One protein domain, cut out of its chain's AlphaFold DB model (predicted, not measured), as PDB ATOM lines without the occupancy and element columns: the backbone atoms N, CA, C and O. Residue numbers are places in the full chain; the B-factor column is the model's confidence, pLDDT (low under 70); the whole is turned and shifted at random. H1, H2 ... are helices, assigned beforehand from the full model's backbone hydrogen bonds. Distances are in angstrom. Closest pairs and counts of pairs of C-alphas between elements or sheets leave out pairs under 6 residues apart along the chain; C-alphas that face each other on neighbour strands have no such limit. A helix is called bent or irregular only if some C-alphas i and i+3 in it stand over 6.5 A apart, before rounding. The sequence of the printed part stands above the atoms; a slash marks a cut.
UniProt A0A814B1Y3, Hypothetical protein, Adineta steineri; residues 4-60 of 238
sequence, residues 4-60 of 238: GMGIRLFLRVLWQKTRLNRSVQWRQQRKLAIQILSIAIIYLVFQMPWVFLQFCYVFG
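Overview. This is residues 4 to 60 of the 238 residues of the protein "Hypothetical protein" of Adineta steineri (UniProt A0A814B1Y3). A long helix, H2, makes the length of an open hook, bending near its far end; the shorter H1 folds back beside part of its first arm, H2a, with a gap between. The printed part has 57 residues with two named helices, H1 then H2, and no named strand: all helix. It is extended, with a radius of gyration of the C-alphas of 16.4 A, and spans 54 by 20 by 9 A.

Arrangement. H2, residues 23 to 58, was assigned as one helix by its hydrogen bonds but is bent: C-alphas 46 and 49 are 6.7 A apart. Its arms H2a, residues 23 to 46, and H2b, residues 49 to 58, stand at a steep tilt of 50 degrees. H1, residues 4 to 19, is apart from both arms. Every O i to N i+4 pair is within hydrogen-bond range in H2b, 17 of 20 in H2a and 11 of 12 in H1.

Along the chain. H2a, 35.3 A long from first to last C-alpha, begins at C-alpha 23 (132.655, 93.906, 173.940). H2b, 14.5 A, ends at C-alpha 58 (134.034, 135.717, 147.933). H1, 23.3 A, begins at C-alpha 4 (131.374, 114.436, 150.262).

Size, cuts and confidence. The C-alphas of Val 24 and Gly 60, the two farthest apart, are 54.3 A apart. The printed part has no cut, and the link from H1 to H2 is tight. Residues 17, 20 to 23 and 60 have pLDDT under 70.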
ATOM      1  N   GLY A   4     132.074 115.711 150.423       77.12
ATOM      2  CA  GLY A   4     131.374 114.436 150.262       77.12
ATOM      3  C   GLY A   4     132.241 113.196 150.521       77.12
ATOM      4  O   GLY A   4     131.725 112.167 150.972       77.12
ATOM      5  N   MET A   5     133.556 113.275 150.302       73.62
ATOM      6  CA  MET A   5     134.474 112.159 150.547       73.62
ATOM      7  C   MET A   5     134.672 111.923 152.053       73.62
ATOM      8  O   MET A   5     134.689 110.774 152.500       73.62
ATOM      9  N   GLY A   6     134.714 113.002 152.845       75.25
ATOM     10  CA  GLY A   6     134.801 112.936 154.307       75.25
ATOM     11  C   GLY A   6     133.551 112.324 154.944       75.25
ATOM     12  O   GLY A   6     133.653 111.424 155.779       75.25
ATOM     13  N   ILE A   7     132.364 112.734 154.486       73.62
ATOM     14  CA  ILE A   7     131.082 112.227 155.005       73.62
ATOM     15  C   ILE A   7     130.913 110.728 154.706       73.62
ATOM     16  O   ILE A   7     130.507 109.963 155.584       73.62
ATOM     17  N   ARG A   8     131.282 110.270 153.499       82.25
ATOM     18  CA  ARG A   8     131.223 108.840 153.134       82.25
ATOM     19  C   ARG A   8     132.159 107.971 153.976       82.25
ATOM     20  O   ARG A   8     131.767 106.869 154.365       82.25
ATOM     21  N   LEU A   9     133.372 108.443 154.270       77.69
ATOM     22  CA  LEU A   9     134.309 107.740 155.155       77.69
ATOM     23  C   LEU A   9     133.761 107.652 156.583       77.69
ATOM     24  O   LEU A   9     133.794 106.581 157.188       77.69
ATOM     25  N   PHE A  10     133.181 108.740 157.086       76.50
ATOM     26  CA  PHE A  10     132.605 108.780 158.427       76.50
ATOM     27  C   PHE A  10     131.411 107.825 158.580       76.50
ATOM     28  O   PHE A  10     131.355 107.039 159.528       76.50
ATOM     29  N   LEU A  11     130.500 107.812 157.601       82.81
ATOM     30  CA  LEU A  11     129.373 106.875 157.557       82.81
ATOM     31  C   LEU A  11     129.836 105.416 157.536       82.81
ATOM     32  O   LEU A  11     129.284 104.598 158.269       82.81
ATOM     33  N   ARG A  12     130.880 105.080 156.764       85.19
ATOM     34  CA  ARG A  12     131.439 103.716 156.733       85.19
ATOM     35  C   ARG A  12     131.990 103.275 158.087       85.19
ATOM     36  O   ARG A  12     131.752 102.136 158.485       85.19
ATOM     37  N   VAL A  13     132.669 104.165 158.809       79.00
ATOM     38  CA  VAL A  13     133.196 103.872 160.153       79.00
ATOM     39  C   VAL A  13     132.056 103.642 161.152       79.00
ATOM     40  O   VAL A  13     132.108 102.698 161.944       79.00
ATOM     41  N   LEU A  14     130.987 104.443 161.085       77.62
ATOM     42  CA  LEU A  14     129.799 104.255 161.927       77.62
ATOM     43  C   LEU A  14     129.064 102.942 161.627       77.62
ATOM     44  O   LEU A  14     128.596 102.279 162.553       77.62
ATOM     45  N   TRP A  15     129.008 102.545 160.357       81.62
ATOM     46  CA  TRP A  15     128.396 101.287 159.930       81.62
ATOM     47  C   TRP A  15     129.226 100.063 160.337       81.62
ATOM     48  O   TRP A  15     128.685  99.064 160.811       81.62
ATOM     49  N   GLN A  16     130.556 100.137 160.236       77.00
ATOM     50  CA  GLN A  16     131.436  99.070 160.730       77.00
ATOM     51  C   GLN A  16     131.307  98.870 162.243       77.00
ATOM     52  O   GLN A  16     131.315  97.734 162.719       77.00
ATOM     53  N   LYS A  17     131.111  99.957 162.993       66.69
ATOM     54  CA  LYS A  17     130.868  99.927 164.438       66.69
ATOM     55  C   LYS A  17     129.594  99.168 164.816       66.69
ATOM     56  O   LYS A  17     129.570  98.528 165.862       66.69
ATOM     57  N   THR A  18     128.555  99.197 163.984       75.00
ATOM     58  CA  THR A  18     127.296  98.484 164.264       75.00
ATOM     59  C   THR A  18     127.423  96.969 164.083       75.00
ATOM     60  O   THR A  18     126.645  96.219 164.662       75.00
ATOM     61  N   ARG A  19     128.411  96.499 163.308       75.81
ATOM     62  CA  ARG A  19     128.561  95.077 162.951       75.81
ATOM     63  C   ARG A  19     129.465  94.278 163.903       75.81
ATOM     64  O   ARG A  19     129.398  93.053 163.921       75.81
ATOM     65  N   LEU A  20     130.308  94.941 164.698       63.81
ATOM     66  CA  LEU A  20     131.288  94.304 165.589       63.81
ATOM     67  C   LEU A  20     130.771  94.222 167.034       63.81
ATOM     68  O   LEU A  20     131.112  95.028 167.894       63.81
ATOM     69  N   ASN A  21     129.971  93.192 167.314       63.31
ATOM     70  CA  ASN A  21     129.367  92.930 168.626       63.31
ATOM     71  C   ASN A  21     130.314  92.186 169.605       63.31
ATOM     72  O   ASN A  21     129.906  91.258 170.300       63.31
ATOM     73  N   ARG A  22     131.611  92.540 169.638       66.56
ATOM     74  CA  ARG A  22     132.591  91.990 170.601       66.56
ATOM     75  C   ARG A  22     132.997  93.064 171.613       66.56
ATOM     76  O   ARG A  22     133.769  93.972 171.308       66.56
ATOM     77  N   SER A  23     132.506  92.930 172.845       69.50
ATOM     78  CA  SER A  23     132.655  93.906 173.940       69.50
ATOM     79  C   SER A  23     134.107  94.253 174.312       69.50
ATOM     80  O   SER A  23     134.374  95.362 174.777       69.50
ATOM     81  N   VAL A  24     135.061  93.344 174.077       73.69
ATOM     82  CA  VAL A  24     136.480  93.544 174.423       73.69
ATOM     83  C   VAL A  24     137.198  94.454 173.416       73.69
ATOM     84  O   VAL A  24     137.902  95.378 173.822       73.69
ATOM     85  N   GLN A  25     136.955  94.288 172.109       75.62
ATOM     86  CA  GLN A  25     137.533  95.162 171.071       75.62
ATOM     87  C   GLN A  25     136.939  96.583 171.106       75.62
ATOM     88  O   GLN A  25     137.600  97.552 170.725       75.62
ATOM     89  N   TRP A  26     135.726  96.733 171.648       73.94
ATOM     90  CA  TRP A  26     135.041  98.019 171.774       73.94
ATOM     91  C   TRP A  26     135.798  99.037 172.644       73.94
ATOM     92  O   TRP A  26     135.829 100.233 172.339       73.94
ATOM     93  N   ARG A  27     136.469  98.579 173.712       78.50
ATOM     94  CA  ARG A  27     137.249  99.467 174.594       78.50
ATOM     95  C   ARG A  27     138.484 100.041 173.898       78.50
ATOM     96  O   ARG A  27     138.808 101.205 174.128       78.50
ATOM     97  N   GLN A  28     139.140  99.267 173.032       77.81
ATOM     98  CA  GLN A  28     140.281  99.746 172.244       77.81
ATOM     99  C   GLN A  28     139.839 100.720 171.144       77.81
ATOM    100  O   GLN A  28     140.435 101.788 171.006       77.81
ATOM    101  N   GLN A  29     138.747 100.428 170.430       79.75
ATOM    102  CA  GLN A  29     138.246 101.326 169.383       79.75
ATOM    103  C   GLN A  29     137.746 102.673 169.919       79.75
ATOM    104  O   GLN A  29     137.906 103.688 169.246       79.75
ATOM    105  N   ARG A  30     137.197 102.729 171.142       82.00
ATOM    106  CA  ARG A  30     136.796 104.003 171.766       82.00
ATOM    107  C   ARG A  30     137.964 104.974 171.936       82.00
ATOM    108  O   ARG A  30     137.786 106.155 171.662       82.00
ATOM    109  N   LYS A  31     139.142 104.495 172.348       84.88
ATOM    110  CA  LYS A  31     140.322 105.357 172.526       84.88
ATOM    111  C   LYS A  31     140.775 105.962 171.197       84.88
ATOM    112  O   LYS A  31     140.985 107.166 171.120       84.88
ATOM    113  N   LEU A  32     140.822 105.144 170.146       86.06
ATOM    114  CA  LEU A  32     141.202 105.584 168.803       86.06
ATOM    115  C   LEU A  32     140.166 106.541 168.192       86.06
ATOM    116  O   LEU A  32     140.533 107.557 167.616       86.06
ATOM    117  N   ALA A  33     138.869 106.277 168.379       84.44
ATOM    118  CA  ALA A  33     137.811 107.174 167.919       84.44
ATOM    119  C   ALA A  33     137.852 108.542 168.625       84.44
ATOM    120  O   ALA A  33     137.694 109.563 167.963       84.44
ATOM    121  N   ILE A  34     138.093 108.572 169.942       84.94
ATOM    122  CA  ILE A  34     138.252 109.827 170.698       84.94
ATOM    123  C   ILE A  34     139.475 110.599 170.197       84.94
ATOM    124  O   ILE A  34     139.382 111.805 170.001       84.94
ATOM    125  N   GLN A  35     140.587 109.911 169.933       88.31
ATOM    126  CA  GLN A  35     141.808 110.533 169.424       88.31
ATOM    127  C   GLN A  35     141.627 111.111 168.010       88.31
ATOM    128  O   GLN A  35     142.069 112.224 167.731       88.31
ATOM    129  N   ILE A  36     140.936 110.400 167.115       87.38
ATOM    130  CA  ILE A  36     140.611 110.924 165.778       87.38
ATOM    131  C   ILE A  36     139.668 112.124 165.892       87.38
ATOM    132  O   ILE A  36     139.883 113.132 165.225       87.38
ATOM    133  N   LEU A  37     138.654 112.044 166.758       82.44
ATOM    134  CA  LEU A  37     137.723 113.147 166.983       82.44
ATOM    135  C   LEU A  37     138.443 114.380 167.545       82.44
ATOM    136  O   LEU A  37     138.181 115.487 167.087       82.44
ATOM    137  N   SER A  38     139.382 114.206 168.481       92.00
ATOM    138  CA  SER A  38     140.156 115.324 169.025       92.00
ATOM    139  C   SER A  38     141.046 115.967 167.966       92.00
ATOM    140  O   SER A  38     141.087 117.189 167.876       92.00
ATOM    141  N   ILE A  39     141.713 115.165 167.127       90.12
ATOM    142  CA  ILE A  39     142.529 115.686 166.021       90.12
ATOM    143  C   ILE A  39     141.647 116.441 165.019       90.12
ATOM    144  O   ILE A  39     142.015 117.529 164.591       90.12
ATOM    145  N   ALA A  40     140.461 115.916 164.694       84.25
ATOM    146  CA  ALA A  40     139.519 116.576 163.794       84.25
ATOM    147  C   ALA A  40     139.008 117.915 164.352       84.25
ATOM    148  O   ALA A  40     138.934 118.889 163.608       84.25
ATOM    149  N   ILE A  41     138.702 117.988 165.653       82.94
ATOM    150  CA  ILE A  41     138.294 119.240 166.313       82.94
ATOM    151  C   ILE A  41     139.427 120.267 166.264       82.94
ATOM    152  O   ILE A  41     139.187 121.407 165.882       82.94
ATOM    153  N   ILE A  42     140.660 119.868 166.594       90.38
ATOM    154  CA  ILE A  42     141.828 120.757 166.513       90.38
ATOM    155  C   ILE A  42     141.992 121.269 165.079       90.38
ATOM    156  O   ILE A  42     142.121 122.470 164.866       90.38
ATOM    157  N   TYR A  43     141.907 120.380 164.089       86.12
ATOM    158  CA  TYR A  43     142.020 120.759 162.684       86.12
ATOM    159  C   TYR A  43     140.929 121.752 162.265       86.12
ATOM    160  O   TYR A  43     141.224 122.737 161.601       86.12
ATOM    161  N   LEU A  44     139.681 121.545 162.701       79.56
ATOM    162  CA  LEU A  44     138.587 122.486 162.454       79.56
ATOM    163  C   LEU A  44     138.850 123.852 163.091       79.56
ATOM    164  O   LEU A  44     138.627 124.857 162.429       79.56
ATOM    165  N   VAL A  45     139.353 123.898 164.327       84.06
ATOM    166  CA  VAL A  45     139.671 125.155 165.027       84.06
ATOM    167  C   VAL A  45     140.783 125.927 164.315       84.06
ATOM    168  O   VAL A  45     140.669 127.137 164.157       84.06
ATOM    169  N   PHE A  46     141.829 125.245 163.842       85.62
ATOM    170  CA  PHE A  46     142.933 125.894 163.124       85.62
ATOM    171  C   PHE A  46     142.584 126.268 161.678       85.62
ATOM    172  O   PHE A  46     143.078 127.272 161.172       85.62
ATOM    173  N   GLN A  47     141.725 125.495 161.012       84.81
ATOM    174  CA  GLN A  47     141.349 125.731 159.617       84.81
ATOM    175  C   GLN A  47     140.205 126.752 159.478       84.81
ATOM    176  O   GLN A  47     140.127 127.444 158.461       84.81
ATOM    177  N   MET A  48     139.330 126.868 160.485       83.81
ATOM    178  CA  MET A  48     138.166 127.767 160.478       83.81
ATOM    179  C   MET A  48     138.510 129.221 160.120       83.81
ATOM    180  O   MET A  48     137.862 129.757 159.221       83.81
ATOM    181  N   PRO A  49     139.530 129.860 160.734       84.50
ATOM    182  CA  PRO A  49     139.884 131.244 160.427       84.50
ATOM    183  C   PRO A  49     140.205 131.460 158.946       84.50
ATOM    184  O   PRO A  49     139.779 132.444 158.350       84.50
ATOM    185  N   TRP A  50     140.908 130.510 158.328       80.94
ATOM    186  CA  TRP A  50     141.277 130.596 156.918       80.94
ATOM    187  C   TRP A  50     140.068 130.450 155.989       80.94
ATOM    188  O   TRP A  50     139.903 131.227 155.050       80.94
ATOM    189  N   VAL A  51     139.195 129.474 156.264       82.75
ATOM    190  CA  VAL A  51     137.956 129.274 155.491       82.75
ATOM    191  C   VAL A  51     137.044 130.492 155.620       82.75
ATOM    192  O   VAL A  51     136.454 130.919 154.631       82.75
ATOM    193  N   PHE A  52     136.977 131.088 156.811       83.88
ATOM    194  CA  PHE A  52     136.225 132.313 157.055       83.88
ATOM    195  C   PHE A  52     136.763 133.490 156.232       83.88
ATOM    196  O   PHE A  52     135.983 134.162 155.562       83.88
ATOM    197  N   LEU A  53     138.086 133.697 156.198       80.69
ATOM    198  CA  LEU A  53     138.709 134.735 155.365       80.69
ATOM    199  C   LEU A  53     138.409 134.545 153.872       80.69
ATOM    200  O   LEU A  53     138.060 135.508 153.191       80.69
ATOM    201  N   GLN A  54     138.483 133.308 153.367       80.19
ATOM    202  CA  GLN A  54     138.109 133.013 151.980       80.19
ATOM    203  C   GLN A  54     136.632 133.304 151.705       80.19
ATOM    204  O   GLN A  54     136.300 133.817 150.640       80.19
ATOM    205  N   PHE A  55     135.746 133.008 152.658       80.38
ATOM    206  CA  PHE A  55     134.324 133.304 152.522       80.38
ATOM    207  C   PHE A  55     134.094 134.817 152.454       80.38
ATOM    208  O   PHE A  55     133.492 135.289 151.497       80.38
ATOM    209  N   CYS A  56     134.658 135.599 153.380       78.38
ATOM    210  CA  CYS A  56     134.576 137.063 153.342       78.38
ATOM    211  C   CYS A  56     135.040 137.634 151.991       78.38
ATOM    212  O   CYS A  56     134.351 138.474 151.414       78.38
ATOM    213  N   TYR A  57     136.145 137.113 151.451       80.31
ATOM    214  CA  TYR A  57     136.661 137.516 150.143       80.31
ATOM    215  C   TYR A  57     135.662 137.252 149.002       80.31
ATOM    216  O   TYR A  57     135.417 138.133 148.182       80.31
ATOM    217  N   VAL A  58     135.031 136.071 148.966       79.12
ATOM    218  CA  VAL A  58     134.034 135.717 147.933       79.12
ATOM    219  C   VAL A  58     132.770 136.579 148.028       79.12
ATOM    220  O   VAL A  58     132.176 136.897 147.001       79.12
ATOM    221  N   PHE A  59     132.369 136.994 149.232       78.44
ATOM    222  CA  PHE A  59     131.197 137.854 149.442       78.44
ATOM    223  C   PHE A  59     131.459 139.344 149.187       78.44
ATOM    224  O   PHE A  59     130.578 140.166 149.430       78.44
ATOM    225  N   GLY A  60     132.647 139.714 148.698       63.88
ATOM    226  CA  GLY A  60     132.974 141.112 148.428       63.88
ATOM    227  C   GLY A  60     133.152 141.949 149.695       63.88
ATOM    228  O   GLY A  60     133.233 143.170 149.609       63.88
TER     229      GLY A  60